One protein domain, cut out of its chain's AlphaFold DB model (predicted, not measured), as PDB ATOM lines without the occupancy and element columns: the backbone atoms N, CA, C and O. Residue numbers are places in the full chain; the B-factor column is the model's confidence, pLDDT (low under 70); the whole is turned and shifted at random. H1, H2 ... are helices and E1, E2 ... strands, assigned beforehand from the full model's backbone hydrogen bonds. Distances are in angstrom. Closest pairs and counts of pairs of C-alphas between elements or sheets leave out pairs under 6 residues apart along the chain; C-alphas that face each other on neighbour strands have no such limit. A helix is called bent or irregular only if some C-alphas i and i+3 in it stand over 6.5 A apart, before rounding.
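This is residues 6 to 82 and 92 to 123 of the 649 residues of the protein "Type III restriction protein res subunit" of Ferroplasma acidiphilum (UniProt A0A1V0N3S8). A small three-stranded sheet with one short helix, H1, over a face makes a head, from which the long helix H2 leads away; H3 folds back beside the far end of H2. The unnamed stretch 92 to 114 returns to the sheet, giving a loose frame. The printed part has 109 residues, in the order E1 H1 E2 H2 H3 E3; the sheet, E1 E3 E2, is antiparallel, and the class is mixed. It is loose, with a radius of gyration of the C-alphas of 16.5 A, spanning 49 by 33 by 22 A.

E1, residues 6 to 10, and E2, residues 25 to 31, are edge strands, both antiparallel to the inner strand E3, residues 115 to 122. N 117 and O 9 are 2.8 A apart, and N 118 and O 28 2.8 A, within hydrogen-bond range. E3 bends by 58 degrees at residue 118. H1, residues 13 to 21, is on the sheet at a height of 9.5 A; its closest C-alphas to E2 are Leu 19 and Ile 25, 7.3 A. E1, H1 and E2 form a split strand-helix-strand unit, two strands running the same way with E3 between them, and a right-handed crossover. H2, residues 34 to 58, only grazes the sheet with residues 37 to 44. H3, residues 63 to 79, is close to H2 but not clearly touching: the closest C-alphas, Leu 53 and Arg 66, are 6.6 A apart, at a shallow tilt of 24 degrees, opposite ways. H1 is apart from both. Every O i to N i+4 pair is within hydrogen-bond range in H1 and H3, and 19 of 21 in H2.

E1 begins at C-alpha 6, (150.742, 110.382, 126.960). H2 measures 37.2 A and is irregular, C-alphas 35 and 38 being 7.6 A apart; H3 measures 24.2 A. E3, 20.2 A, ends at C-alpha 122, (159.230, 101.539, 125.698).

The C-alphas of Ser 64 and Lys 123, the farthest apart, are 49.1 A apart. Residues 83 to 91 are not printed; C-alphas 82 and 92 are 18.7 A apart across the cut. The links printed whole are tight. Residues 34 to 36, 80 to 82 and 92 to 107 have pLDDT under 70.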
ATOM      1  N   LEU A   6     150.758 108.929 127.032       92.56
ATOM      2  CA  LEU A   6     150.742 110.382 126.960       92.56
ATOM      3  C   LEU A   6     150.755 111.014 128.359       92.56
ATOM      4  O   LEU A   6     150.081 110.537 129.275       92.56
ATOM      5  N   TYR A   7     151.482 112.121 128.482       92.69
ATOM      6  CA  TYR A   7     151.597 112.936 129.684       92.69
ATOM      7  C   TYR A   7     151.479 114.424 129.340       92.69
ATOM      8  O   TYR A   7     151.703 114.854 128.211       92.69
ATOM      9  N   GLU A   8     151.181 115.237 130.344       91.00
ATOM     10  CA  GLU A   8     151.428 116.678 130.307       91.00
ATOM     11  C   GLU A   8     151.846 117.125 131.712       91.00
ATOM     12  O   GLU A   8     151.171 117.900 132.383       91.00
ATOM     13  N   LYS A   9     152.949 116.528 132.185       89.62
ATOM     14  CA  LYS A   9     153.391 116.576 133.585       89.62
ATOM     15  C   LYS A   9     154.657 117.403 133.745       89.62
ATOM     16  O   LYS A   9     155.612 117.206 132.998       89.62
ATOM     17  N   LEU A  10     154.718 118.268 134.757       90.19
ATOM     18  CA  LEU A  10     155.954 118.971 135.104       90.19
ATOM     19  C   LEU A  10     157.018 117.988 135.621       90.19
ATOM     20  O   LEU A  10     156.738 117.151 136.481       90.19
ATOM     21  N   ILE A  11     158.243 118.094 135.099       90.44
ATOM     22  CA  ILE A  11     159.360 117.236 135.505       90.44
ATOM     23  C   ILE A  11     159.987 117.796 136.779       90.44
ATOM     24  O   ILE A  11     160.715 118.790 136.748       90.44
ATOM     25  N   ASN A  12     159.703 117.131 137.897       89.69
ATOM     26  CA  ASN A  12     160.380 117.350 139.170       89.69
ATOM     27  C   ASN A  12     161.579 116.401 139.334       89.69
ATOM     28  O   ASN A  12     161.794 115.496 138.522       89.69
ATOM     29  N   PHE A  13     162.359 116.599 140.393       86.88
ATOM     30  CA  PHE A  13     163.590 115.850 140.649       86.88
ATOM     31  C   PHE A  13     163.378 114.329 140.705       86.88
ATOM     32  O   PHE A  13     164.164 113.562 140.152       86.88
ATOM     33  N   CYS A  14     162.292 113.867 141.327       87.00
ATOM     34  CA  CYS A  14     161.990 112.436 141.386       87.00
ATOM     35  C   CYS A  14     161.635 111.844 140.023       87.00
ATOM     36  O   CYS A  14     162.164 110.791 139.670       87.00
ATOM     37  N   LEU A  15     160.795 112.527 139.239       88.12
ATOM     38  CA  LEU A  15     160.451 112.073 137.894       88.12
ATOM     39  C   LEU A  15     161.680 112.081 136.976       88.12
ATOM     40  O   LEU A  15     161.873 111.148 136.204       88.12
ATOM     41  N   ARG A  16     162.554 113.088 137.101       90.50
ATOM     42  CA  ARG A  16     163.844 113.135 136.399       90.50
ATOM     43  C   ARG A  16     164.711 111.920 136.737       90.50
ATOM     44  O   ARG A  16     165.255 111.298 135.830       90.50
ATOM     45  N   ASN A  17     164.819 111.562 138.017       87.00
ATOM     46  CA  ASN A  17     165.576 110.383 138.441       87.00
ATOM     47  C   ASN A  17     164.950 109.078 137.934       87.00
ATOM     48  O   ASN A  17     165.680 108.196 137.493       87.00
ATOM     49  N   GLU A  18     163.620 108.950 137.959       87.62
ATOM     50  CA  GLU A  18     162.925 107.775 137.416       87.62
ATOM     51  C   GLU A  18     163.166 107.629 135.905       87.62
ATOM     52  O   GLU A  18     163.503 106.536 135.451       87.62
ATOM     53  N   LEU A  19     163.087 108.726 135.140       87.81
ATOM     54  CA  LEU A  19     163.378 108.746 133.701       87.81
ATOM     55  C   LEU A  19     164.841 108.388 133.394       87.81
ATOM     56  O   LEU A  19     165.102 107.598 132.493       87.81
ATOM     57  N   ASN A  20     165.796 108.929 134.156       86.31
ATOM     58  CA  ASN A  20     167.222 108.656 133.955       86.31
ATOM     59  C   ASN A  20     167.601 107.208 134.303       86.31
ATOM     60  O   ASN A  20     168.469 106.627 133.653       86.31
ATOM     61  N   ASN A  21     166.965 106.632 135.325       84.44
ATOM     62  CA  ASN A  21     167.245 105.267 135.771       84.44
ATOM     63  C   ASN A  21     166.542 104.207 134.912       84.44
ATOM     64  O   ASN A  21     166.972 103.054 134.901       84.44
ATOM     65  N   ASN A  22     165.475 104.568 134.193       81.94
ATOM     66  CA  ASN A  22     164.733 103.638 133.353       81.94
ATOM     67  C   ASN A  22     165.260 103.639 131.911       81.94
ATOM     68  O   ASN A  22     164.732 104.306 131.020       81.94
ATOM     69  N   THR A  23     166.316 102.859 131.667       77.06
ATOM     70  CA  THR A  23     166.968 102.778 130.352       77.06
ATOM     71  C   THR A  23     166.085 102.196 129.253       77.06
ATOM     72  O   THR A  23     166.426 102.366 128.083       77.06
ATOM     73  N   GLU A  24     164.974 101.544 129.603       81.62
ATOM     74  CA  GLU A  24     164.026 100.920 128.677       81.62
ATOM     75  C   GLU A  24     162.947 101.884 128.168       81.62
ATOM     76  O   GLU A  24     162.194 101.512 127.276       81.62
ATOM     77  N   ILE A  25     162.867 103.116 128.682       84.25
ATOM     78  CA  ILE A  25     161.868 104.108 128.264       84.25
ATOM     79  C   ILE A  25     162.511 105.192 127.391       84.25
ATOM     80  O   ILE A  25     163.600 105.695 127.669       84.25
ATOM     81  N   GLU A  26     161.821 105.559 126.317       87.44
ATOM     82  CA  GLU A  26     162.057 106.764 125.530       87.44
ATOM     83  C   GLU A  26     160.975 107.796 125.863       87.44
ATOM     84  O   GLU A  26     159.781 107.485 125.861       87.44
ATOM     85  N   SER A  27     161.383 109.028 126.174       89.56
ATOM     86  CA  SER A  27     160.476 110.096 126.599       89.56
ATOM     87  C   SER A  27     160.612 111.349 125.746       89.56
ATOM     88  O   SER A  27     161.725 111.783 125.442       89.56
ATOM     89  N   LEU A  28     159.482 111.990 125.440       90.81
ATOM     90  CA  LEU A  28     159.448 113.310 124.819       90.81
ATOM     91  C   LEU A  28     159.304 114.391 125.893       90.81
ATOM     92  O   LEU A  28     158.301 114.449 126.605       90.81
ATOM     93  N   GLU A  29     160.289 115.284 125.971       91.75
ATOM     94  CA  GLU A  29     160.290 116.423 126.890       91.75
ATOM     95  C   GLU A  29     160.224 117.745 126.125       91.75
ATOM     96  O   GLU A  29     160.859 117.907 125.083       91.75
ATOM     97  N   LYS A  30     159.516 118.730 126.679       89.69
ATOM     98  CA  LYS A  30     159.465 120.092 126.137       89.69
ATOM     99  C   LYS A  30     159.861 121.105 127.204       89.69
ATOM    100  O   LYS A  30     159.347 121.065 128.318       89.69
ATOM    101  N   ALA A  31     160.759 122.024 126.858       86.88
ATOM    102  CA  ALA A  31     161.077 123.164 127.714       86.88
ATOM    103  C   ALA A  31     159.891 124.138 127.773       86.88
ATOM    104  O   ALA A  31     159.265 124.427 126.750       86.88
ATOM    105  N   LEU A  32     159.582 124.641 128.968       81.00
ATOM    106  CA  LEU A  32     158.564 125.672 129.152       81.00
ATOM    107  C   LEU A  32     159.147 127.047 128.804       81.00
ATOM    108  O   LEU A  32     160.199 127.420 129.320       81.00
ATOM    109  N   VAL A  33     158.457 127.801 127.943       70.44
ATOM    110  CA  VAL A  33     158.856 129.155 127.524       70.44
ATOM    111  C   VAL A  33     157.712 130.134 127.820       70.44
ATOM    112  O   VAL A  33     156.576 129.883 127.429       70.44
ATOM    113  N   ASN A  34     158.047 131.198 128.560       63.50
ATOM    114  CA  ASN A  34     157.314 132.415 128.954       63.50
ATOM    115  C   ASN A  34     155.780 132.364 129.150       63.50
ATOM    116  O   ASN A  34     155.335 132.511 130.285       63.50
ATOM    117  N   ASP A  35     154.959 132.154 128.121       64.69
ATOM    118  CA  ASP A  35     153.527 132.521 128.178       64.69
ATOM    119  C   ASP A  35     152.650 131.593 129.043       64.69
ATOM    120  O   ASP A  35     151.596 132.001 129.527       64.69
ATOM    121  N   GLN A  36     153.074 130.348 129.286       68.44
ATOM    122  CA  GLN A  36     152.330 129.377 130.116       68.44
ATOM    123  C   GLN A  36     153.024 129.033 131.440       68.44
ATOM    124  O   GLN A  36     152.470 128.286 132.251       68.44
ATOM    125  N   LEU A  37     154.228 129.565 131.669       80.25
ATOM    126  CA  LEU A  37     155.093 129.146 132.768       80.25
ATOM    127  C   LEU A  37     154.448 129.416 134.132       80.25
ATOM    128  O   LEU A  37     154.324 128.500 134.942       80.25
ATOM    129  N   SER A  38     153.970 130.641 134.360       81.44
ATOM    130  CA  SER A  38     153.358 131.028 135.636       81.44
ATOM    131  C   SER A  38     152.128 130.185 135.966       81.44
ATOM    132  O   SER A  38     151.969 129.753 137.104       81.44
ATOM    133  N   ARG A  39     151.285 129.892 134.963       81.44
ATOM    134  CA  ARG A  39     150.075 129.077 135.143       81.44
ATOM    135  C   ARG A  39     150.418 127.648 135.560       81.44
ATOM    136  O   ARG A  39     149.838 127.138 136.510       81.44
ATOM    137  N   ILE A  40     151.368 127.018 134.867       82.56
ATOM    138  CA  ILE A  40     151.767 125.628 135.133       82.56
ATOM    139  C   ILE A  40     152.456 125.510 136.497       82.56
ATOM    140  O   ILE A  40     152.168 124.581 137.248       82.56
ATOM    141  N   LEU A  41     153.332 126.458 136.843       84.50
ATOM    142  CA  LEU A  41     153.991 126.471 138.150       84.50
ATOM    143  C   LEU A  41     152.991 126.696 139.290       84.50
ATOM    144  O   LEU A  41     153.057 125.991 140.294       84.50
ATOM    145  N   ALA A  42     152.037 127.618 139.127       84.12
ATOM    146  CA  ALA A  42     150.982 127.842 140.113       84.12
ATOM    147  C   ALA A  42     150.108 126.592 140.307       84.12
ATOM    148  O   ALA A  42     149.849 126.199 141.445       84.12
ATOM    149  N   ALA A  43     149.716 125.929 139.213       82.44
ATOM    150  CA  ALA A  43     148.963 124.677 139.269       82.44
ATOM    151  C   ALA A  43     149.738 123.579 140.017       82.44
ATOM    152  O   ALA A  43     149.175 122.923 140.890       82.44
ATOM    153  N   TYR A  44     151.041 123.431 139.751       85.31
ATOM    154  CA  TYR A  44     151.893 122.456 140.440       85.31
ATOM    155  C   TYR A  44     152.014 122.733 141.947       85.31
ATOM    156  O   TYR A  44     151.919 121.811 142.757       85.31
ATOM    157  N   VAL A  45     152.183 123.997 142.350       86.06
ATOM    158  CA  VAL A  45     152.187 124.374 143.776       86.06
ATOM    159  C   VAL A  45     150.838 124.053 144.422       86.06
ATOM    160  O   VAL A  45     150.805 123.497 145.522       86.06
ATOM    161  N   GLY A  46     149.732 124.349 143.735       84.88
ATOM    162  CA  GLY A  46     148.385 123.996 144.179       84.88
ATOM    163  C   GLY A  46     148.209 122.488 144.384       84.88
ATOM    164  O   GLY A  46     147.760 122.070 145.450       84.88
ATOM    165  N   GLU A  47     148.639 121.671 143.419       82.88
ATOM    166  CA  GLU A  47     148.603 120.202 143.490       82.88
ATOM    167  C   GLU A  47     149.378 119.676 144.708       82.88
ATOM    168  O   GLU A  47     148.850 118.885 145.491       82.88
ATOM    169  N   ARG A  48     150.610 120.158 144.925       84.81
ATOM    170  CA  ARG A  48     151.440 119.753 146.074       84.81
ATOM    171  C   ARG A  48     150.837 120.181 147.405       84.81
ATOM    172  O   ARG A  48     150.894 119.426 148.377       84.81
ATOM    173  N   THR A  49     150.231 121.364 147.440       86.44
ATOM    174  CA  THR A  49     149.527 121.878 148.620       86.44
ATOM    175  C   THR A  49     148.317 121.004 148.945       86.44
ATOM    176  O   THR A  49     148.171 120.587 150.092       86.44
ATOM    177  N   LYS A  50     147.500 120.653 147.940       85.81
ATOM    178  CA  LYS A  50     146.355 119.746 148.099       85.81
ATOM    179  C   LYS A  50     146.797 118.371 148.597       85.81
ATOM    180  O   LYS A  50     146.335 117.940 149.642       85.81
ATOM    181  N   HIS A  51     147.762 117.736 147.929       83.62
ATOM    182  CA  HIS A  51     148.284 116.429 148.340       83.62
ATOM    183  C   HIS A  51     148.782 116.435 149.794       83.62
ATOM    184  O   HIS A  51     148.594 115.473 150.540       83.62
ATOM    185  N   ARG A  52     149.404 117.537 150.236       83.62
ATOM    186  CA  ARG A  52     149.819 117.676 151.632       83.62
ATOM    187  C   ARG A  52     148.626 117.741 152.584       83.62
ATOM    188  O   ARG A  52     148.676 117.084 153.620       83.62
ATOM    189  N   LEU A  53     147.586 118.499 152.241       85.62
ATOM    190  CA  LEU A  53     146.353 118.592 153.024       85.62
ATOM    191  C   LEU A  53     145.625 117.242 153.107       85.62
ATOM    192  O   LEU A  53     145.214 116.866 154.204       85.62
ATOM    193  N   ASP A  54     145.567 116.489 152.008       84.12
ATOM    194  CA  ASP A  54     144.959 115.153 151.961       84.12
ATOM    195  C   ASP A  54     145.695 114.183 152.910       84.12
ATOM    196  O   ASP A  54     145.073 113.526 153.741       84.12
ATOM    197  N   ILE A  55     147.039 114.179 152.919       84.06
ATOM    198  CA  ILE A  55     147.830 113.382 153.885       84.06
ATOM    199  C   ILE A  55     147.525 113.779 155.337       84.06
ATOM    200  O   ILE A  55     147.519 112.933 156.237       84.06
ATOM    201  N   MET A  56     147.351 115.075 155.601       86.06
ATOM    202  CA  MET A  56     147.023 115.566 156.942       86.06
ATOM    203  C   MET A  56     145.621 115.116 157.367       86.06
ATOM    204  O   MET A  56     145.417 114.788 158.537       86.06
ATOM    205  N   GLU A  57     144.680 115.064 156.425       84.38
ATOM    206  CA  GLU A  57     143.330 114.549 156.631       84.38
ATOM    207  C   GLU A  57     143.316 113.034 156.878       84.38
ATOM    208  O   GLU A  57     142.739 112.596 157.876       84.38
ATOM    209  N   ASP A  58     144.048 112.250 156.083       85.69
ATOM    210  CA  ASP A  58     144.205 110.800 156.271       85.69
ATOM    211  C   ASP A  58     144.818 110.457 157.635       85.69
ATOM    212  O   ASP A  58     144.403 109.516 158.318       85.69
ATOM    213  N   LYS A  59     145.783 111.269 158.085       86.06
ATOM    214  CA  LYS A  59     146.390 111.166 159.423       86.06
ATOM    215  C   LYS A  59     145.511 111.733 160.540       86.06
ATOM    216  O   LYS A  59     145.930 111.718 161.697       86.06
ATOM    217  N   ARG A  60     144.301 112.203 160.214       88.00
ATOM    218  CA  ARG A  60     143.309 112.780 161.135       88.00
ATOM    219  C   ARG A  60     143.860 113.940 161.966       88.00
ATOM    220  O   ARG A  60     143.515 114.082 163.141       88.00
ATOM    221  N   LEU A  61     144.716 114.769 161.371       83.94
ATOM    222  CA  LEU A  61     145.229 115.958 162.044       83.94
ATOM    223  C   LEU A  61     144.109 116.999 162.260       83.94
ATOM    224  O   LEU A  61     143.183 117.112 161.436       83.94
ATOM    225  N   PRO A  62     144.179 117.780 163.357       86.31
ATOM    226  CA  PRO A  62     143.250 118.869 163.629       86.31
ATOM    227  C   PRO A  62     143.111 119.850 162.460       86.31
ATOM    228  O   PRO A  62     144.033 120.066 161.672       86.31
ATOM    229  N   VAL A  63     141.943 120.489 162.361       88.25
ATOM    230  CA  VAL A  63     141.712 121.557 161.373       88.25
ATOM    231  C   VAL A  63     142.648 122.747 161.620       88.25
ATOM    232  O   VAL A  63     143.091 123.362 160.656       88.25
ATOM    233  N   SER A  64     143.009 123.029 162.879       85.44
ATOM    234  CA  SER A  64     143.988 124.069 163.232       85.44
ATOM    235  C   SER A  64     145.324 123.861 162.525       85.44
ATOM    236  O   SER A  64     145.808 124.777 161.880       85.44
ATOM    237  N   ASP A  65     145.858 122.639 162.535       81.88
ATOM    238  CA  ASP A  65     147.163 122.336 161.938       81.88
ATOM    239  C   ASP A  65     147.133 122.512 160.414       81.88
ATOM    240  O   ASP A  65     148.110 122.945 159.801       81.88
ATOM    241  N   ARG A  66     145.989 122.191 159.792       85.06
ATOM    242  CA  ARG A  66     145.751 122.412 158.359       85.06
ATOM    243  C   ARG A  66     145.695 123.905 158.030       85.06
ATOM    244  O   ARG A  66     146.324 124.332 157.064       85.06
ATOM    245  N   LEU A  67     144.984 124.692 158.837       86.69
ATOM    246  CA  LEU A  67     144.921 126.148 158.686       86.69
ATOM    247  C   LEU A  67     146.291 126.793 158.904       86.69
ATOM    248  O   LEU A  67     146.684 127.651 158.120       86.69
ATOM    249  N   ASP A  68     147.046 126.337 159.901       85.31
ATOM    250  CA  ASP A  68     148.396 126.820 160.179       85.31
ATOM    251  C   ASP A  68     149.338 126.526 159.008       85.31
ATOM    252  O   ASP A  68     150.109 127.394 158.605       85.31
ATOM    253  N   PHE A  69     149.266 125.335 158.406       85.44
ATOM    254  CA  PHE A  69     150.038 125.016 157.201       85.44
ATOM    255  C   PHE A  69     149.724 125.976 156.042       85.44
ATOM    256  O   PHE A  69     150.649 126.515 155.429       85.44
ATOM    257  N   VAL A  70     148.439 126.228 155.768       88.06
ATOM    258  CA  VAL A  70     148.010 127.136 154.691       88.06
ATOM    259  C   VAL A  70     148.427 128.578 154.978       88.06
ATOM    260  O   VAL A  70     149.007 129.223 154.107       88.06
ATOM    261  N   ASN A  71     148.197 129.079 156.193       86.31
ATOM    262  CA  ASN A  71     148.574 130.439 156.579       86.31
ATOM    263  C   ASN A  71     150.092 130.646 156.483       86.31
ATOM    264  O   ASN A  71     150.536 131.625 155.892       86.31
ATOM    265  N   ASN A  72     150.894 129.678 156.937       84.88
ATOM    266  CA  ASN A  72     152.352 129.728 156.795       84.88
ATOM    267  C   ASN A  72     152.807 129.753 155.324       84.88
ATOM    268  O   ASN A  72     153.800 130.405 154.996       84.88
ATOM    269  N   LEU A  73     152.117 129.034 154.430       85.62
ATOM    270  CA  LEU A  73     152.396 129.073 152.992       85.62
ATOM    271  C   LEU A  73     152.101 130.470 152.418       85.62
ATOM    272  O   LEU A  73     152.932 131.027 151.701       85.62
ATOM    273  N   LEU A  74     150.943 131.043 152.764       84.88
ATOM    274  CA  LEU A  74     150.520 132.374 152.322       84.88
ATOM    275  C   LEU A  74     151.455 133.474 152.835       84.88
ATOM    276  O   LEU A  74     151.840 134.356 152.069       84.88
ATOM    277  N   ASP A  75     151.874 133.399 154.097       82.69
ATOM    278  CA  ASP A  75     152.809 134.355 154.690       82.69
ATOM    279  C   ASP A  75     154.158 134.349 153.964       82.69
ATOM    280  O   ASP A  75     154.709 135.415 153.679       82.69
ATOM    281  N   LYS A  76     154.662 133.169 153.577       81.81
ATOM    282  CA  LYS A  76     155.898 133.056 152.784       81.81
ATOM    283  C   LYS A  76     155.752 133.681 151.398       81.81
ATOM    284  O   LYS A  76     156.607 134.475 151.012       81.81
ATOM    285  N   ILE A  77     154.646 133.407 150.702       82.56
ATOM    286  CA  ILE A  77     154.344 134.016 149.395       82.56
ATOM    287  C   ILE A  77     154.287 135.549 149.504       82.56
ATOM    288  O   ILE A  77     154.822 136.253 148.651       82.56
ATOM    289  N   ASN A  78     153.688 136.077 150.574       77.19
ATOM    290  CA  ASN A  78     153.597 137.518 150.814       77.19
ATOM    291  C   ASN A  78     154.943 138.152 151.210       77.19
ATOM    292  O   ASN A  78     155.154 139.345 150.974       77.19
ATOM    293  N   SER A  79     155.852 137.380 151.818       71.94
ATOM    294  CA  SER A  79     157.170 137.859 152.251       71.94
ATOM    295  C   SER A  79     158.179 138.018 151.107       71.94
ATOM    296  O   SER A  79     158.962 138.965 151.142       71.94
ATOM    297  N   ASP A  80     158.092 137.196 150.052       60.50
ATOM    298  CA  ASP A  80     158.978 137.254 148.872       60.50
ATOM    299  C   ASP A  80     158.808 138.543 148.031       60.50
ATOM    300  O   ASP A  80     159.653 138.864 147.195       60.50
ATOM    301  N   GLY A  81     157.739 139.319 148.260       50.25
ATOM    302  CA  GLY A  81     157.502 140.619 147.617       50.25
ATOM    303  C   GLY A  81     158.168 141.819 148.304       50.25
ATOM    304  O   GLY A  81     158.088 142.935 147.788       50.25
ATOM    305  N   ARG A  82     158.806 141.633 149.468       47.06
ATOM    306  CA  ARG A  82     159.572 142.678 150.165       47.06
ATOM    307  C   ARG A  82     161.050 142.336 150.032       47.06
ATOM    308  O   ARG A  82     161.445 141.242 150.405       47.06
ATOM    309  N   ILE A  92     160.212 125.273 156.415       48.28
ATOM    310  CA  ILE A  92     158.812 125.210 156.849       48.28
ATOM    311  C   ILE A  92     158.823 124.345 158.109       48.28
ATOM    312  O   ILE A  92     159.160 123.174 158.009       48.28
ATOM    313  N   ASN A  93     158.498 124.896 159.281       43.16
ATOM    314  CA  ASN A  93     158.302 124.065 160.470       43.16
ATOM    315  C   ASN A  93     157.067 123.190 160.243       43.16
ATOM    316  O   ASN A  93     155.931 123.642 160.353       43.16
ATOM    317  N   ASN A  94     157.314 121.939 159.870       51.72
ATOM    318  CA  ASN A  94     156.306 120.959 159.512       51.72
ATOM    319  C   ASN A  94     156.060 120.052 160.731       51.72
ATOM    320  O   ASN A  94     157.001 119.405 161.202       51.72
ATOM    321  N   PRO A  95     154.820 119.898 161.223       49.09
ATOM    322  CA  PRO A  95     154.497 118.894 162.243       49.09
ATOM    323  C   PRO A  95     154.887 117.464 161.815       49.09
ATOM    324  O   PRO A  95     155.155 116.594 162.641       49.09
ATOM    325  N   LEU A  96     154.969 117.243 160.500       51.03
ATOM    326  CA  LEU A  96     155.340 115.993 159.840       51.03
ATOM    327  C   LEU A  96     156.859 115.808 159.627       51.03
ATOM    328  O   LEU A  96     157.280 114.681 159.367       51.03
ATOM    329  N   ASP A  97     157.690 116.847 159.793       53.09
ATOM    330  CA  ASP A  97     159.158 116.751 159.626       53.09
ATOM    331  C   ASP A  97     159.816 115.902 160.727       53.09
ATOM    332  O   ASP A  97     160.955 115.464 160.590       53.09
ATOM    333  N   LYS A  98     159.089 115.609 161.815       48.62
ATOM    334  CA  LYS A  98     159.524 114.652 162.844       48.62
ATOM    335  C   LYS A  98     159.360 113.182 162.423       48.62
ATOM    336  O   LYS A  98     159.812 112.309 163.157       48.62
ATOM    337  N   ILE A  99     158.705 112.900 161.289       44.97
ATOM    338  CA  ILE A  99     158.301 111.542 160.873       44.97
ATOM    339  C   ILE A  99     158.825 111.172 159.468       44.97
ATOM    340  O   ILE A  99     158.985 109.989 159.179       44.97
ATOM    341  N   SER A 100     159.140 112.137 158.595       45.44
ATOM    342  CA  SER A 100     159.642 111.853 157.239       45.44
ATOM    343  C   SER A 100     161.158 111.624 157.195       45.44
ATOM    344  O   SER A 100     161.940 112.393 157.758       45.44
ATOM    345  N   SER A 101     161.591 110.593 156.468       42.34
ATOM    346  CA  SER A 101     163.004 110.344 156.169       42.34
ATOM    347  C   SER A 101     163.587 111.474 155.299       42.34
ATOM    348  O   SER A 101     162.913 112.008 154.420       42.34
ATOM    349  N   LYS A 102     164.867 111.833 155.508       42.16
ATOM    350  CA  LYS A 102     165.607 112.874 154.746       42.16
ATOM    351  C   LYS A 102     165.542 112.722 153.212       42.16
ATOM    352  O   LYS A 102     165.877 113.656 152.493       42.16
ATOM    353  N   THR A 103     165.132 111.563 152.709       42.12
ATOM    354  CA  THR A 103     164.949 111.251 151.286       42.12
ATOM    355  C   THR A 103     163.702 111.885 150.652       42.12
ATOM    356  O   THR A 103     163.722 112.125 149.449       42.12
ATOM    357  N   GLU A 104     162.656 112.233 151.413       48.16
ATOM    358  CA  GLU A 104     161.446 112.884 150.860       48.16
ATOM    359  C   GLU A 104     161.622 114.400 150.629       48.16
ATOM    360  O   GLU A 104     160.934 114.987 149.798       48.16
ATOM    361  N   GLN A 105     162.590 115.039 151.297       52.72
ATOM    362  CA  GLN A 105     162.728 116.505 151.360       52.72
ATOM    363  C   GLN A 105     163.127 117.213 150.046       52.72
ATOM    364  O   GLN A 105     163.100 118.438 150.005       52.72
ATOM    365  N   ASN A 106     163.476 116.493 148.972       60.31
ATOM    366  CA  ASN A 106     163.938 117.090 147.703       60.31
ATOM    367  C   ASN A 106     163.157 116.643 146.454       60.31
ATOM    368  O   ASN A 106     163.528 117.011 145.341       60.31
ATOM    369  N   CYS A 107     162.092 115.854 146.615       69.50
ATOM    370  CA  CYS A 107     161.381 115.225 145.497       69.50
ATOM    371  C   CYS A 107     160.595 116.233 144.636       69.50
ATOM    372  O   CYS A 107     160.516 116.087 143.415       69.50
ATOM    373  N   ASP A 108     160.069 117.283 145.272       78.50
ATOM    374  CA  ASP A 108     159.170 118.258 144.649       78.50
ATOM    375  C   ASP A 108     159.889 119.385 143.892       78.50
ATOM    376  O   ASP A 108     159.231 120.146 143.179       78.50
ATOM    377  N   ASN A 109     161.217 119.479 144.011       82.88
ATOM    378  CA  ASN A 109     162.014 120.524 143.372       82.88
ATOM    379  C   ASN A 109     161.977 120.404 141.841       82.88
ATOM    380  O   ASN A 109     162.058 119.307 141.287       82.88
ATOM    381  N   ILE A 110     161.903 121.552 141.166       84.50
ATOM    382  CA  ILE A 110     161.888 121.662 139.703       84.50
ATOM    383  C   ILE A 110     163.264 122.146 139.236       84.50
ATOM    384  O   ILE A 110     163.806 123.111 139.775       84.50
ATOM    385  N   GLU A 111     163.835 121.477 138.237       81.12
ATOM    386  CA  GLU A 111     165.116 121.868 137.639       81.12
ATOM    387  C   GLU A 111     164.959 123.058 136.679       81.12
ATOM    388  O   GLU A 111     163.897 123.270 136.093       81.12
ATOM    389  N   SER A 112     166.039 123.823 136.486       79.00
ATOM    390  CA  SER A 112     166.098 124.909 135.502       79.00
ATOM    391  C   SER A 112     166.924 124.485 134.274       79.00
ATOM    392  O   SER A 112     168.049 124.017 134.457       79.00
ATOM    393  N   PRO A 113     166.423 124.658 133.033       84.12
ATOM    394  CA  PRO A 113     165.104 125.193 132.697       84.12
ATOM    395  C   PRO A 113     163.982 124.175 132.982       84.12
ATOM    396  O   PRO A 113     164.187 122.974 132.779       84.12
ATOM    397  N   PRO A 114     162.786 124.633 133.395       87.69
ATOM    398  CA  PRO A 114     161.674 123.742 133.688       87.69
ATOM    399  C   PRO A 114     161.174 123.067 132.410       87.69
ATOM    400  O   PRO A 114     161.013 123.697 131.358       87.69
ATOM    401  N   LYS A 115     160.918 121.762 132.506       90.69
ATOM    402  CA  LYS A 115     160.454 120.931 131.391       90.69
ATOM    403  C   LYS A 115     159.182 120.183 131.756       90.69
ATOM    404  O   LYS A 115     158.972 119.828 132.913       90.69
ATOM    405  N   ILE A 116     158.370 119.906 130.744       90.94
ATOM    406  CA  ILE A 116     157.205 119.027 130.834       90.94
ATOM    407  C   ILE A 116     157.469 117.723 130.088       90.94
ATOM    408  O   ILE A 116     158.043 117.725 128.996       90.94
ATOM    409  N   LEU A 117     157.035 116.618 130.682       92.31
ATOM    410  CA  LEU A 117     156.963 115.309 130.055       92.31
ATOM    411  C   LEU A 117     155.685 115.246 129.214       92.31
ATOM    412  O   LEU A 117     154.595 115.486 129.738       92.31
ATOM    413  N   LEU A 118     155.833 114.935 127.926       91.62
ATOM    414  CA  LEU A 118     154.733 114.864 126.959       91.62
ATOM    415  C   LEU A 118     154.327 113.432 126.615       91.62
ATOM    416  O   LEU A 118     153.159 113.146 126.363       91.62
ATOM    417  N   SER A 119     155.290 112.522 126.590       91.19
ATOM    418  CA  SER A 119     155.040 111.107 126.362       91.19
ATOM    419  C   SER A 119     156.198 110.271 126.884       91.19
ATOM    420  O   SER A 119     157.328 110.755 126.977       91.19
ATOM    421  N   ALA A 120     155.909 109.024 127.237       90.25
ATOM    422  CA  ALA A 120     156.899 108.034 127.636       90.25
ATOM    423  C   ALA A 120     156.479 106.665 127.097       90.25
ATOM    424  O   ALA A 120     155.385 106.199 127.400       90.25
ATOM    425  N   TYR A 121     157.318 106.019 126.293       86.62
ATOM    426  CA  TYR A 121     157.032 104.708 125.704       86.62
ATOM    427  C   TYR A 121     158.260 103.791 125.782       86.62
ATOM    428  O   TYR A 121     159.378 104.291 125.887       86.62
ATOM    429  N   PRO A 122     158.096 102.457 125.727       80.88
ATOM    430  CA  PRO A 122     159.230 101.539 125.698       80.88
ATOM    431  C   PRO A 122     160.121 101.777 124.471       80.88
ATOM    432  O   PRO A 122     159.611 101.958 123.362       80.88
ATOM    433  N   LYS A 123     161.444 101.720 124.646       74.56
ATOM    434  CA  LYS A 123     162.419 101.718 123.552       74.56
ATOM    435  C   LYS A 123     162.200 100.470 122.702       74.56
ATOM    436  O   LYS A 123     162.259  99.360 123.215       74.56
TER     437      LYS A 123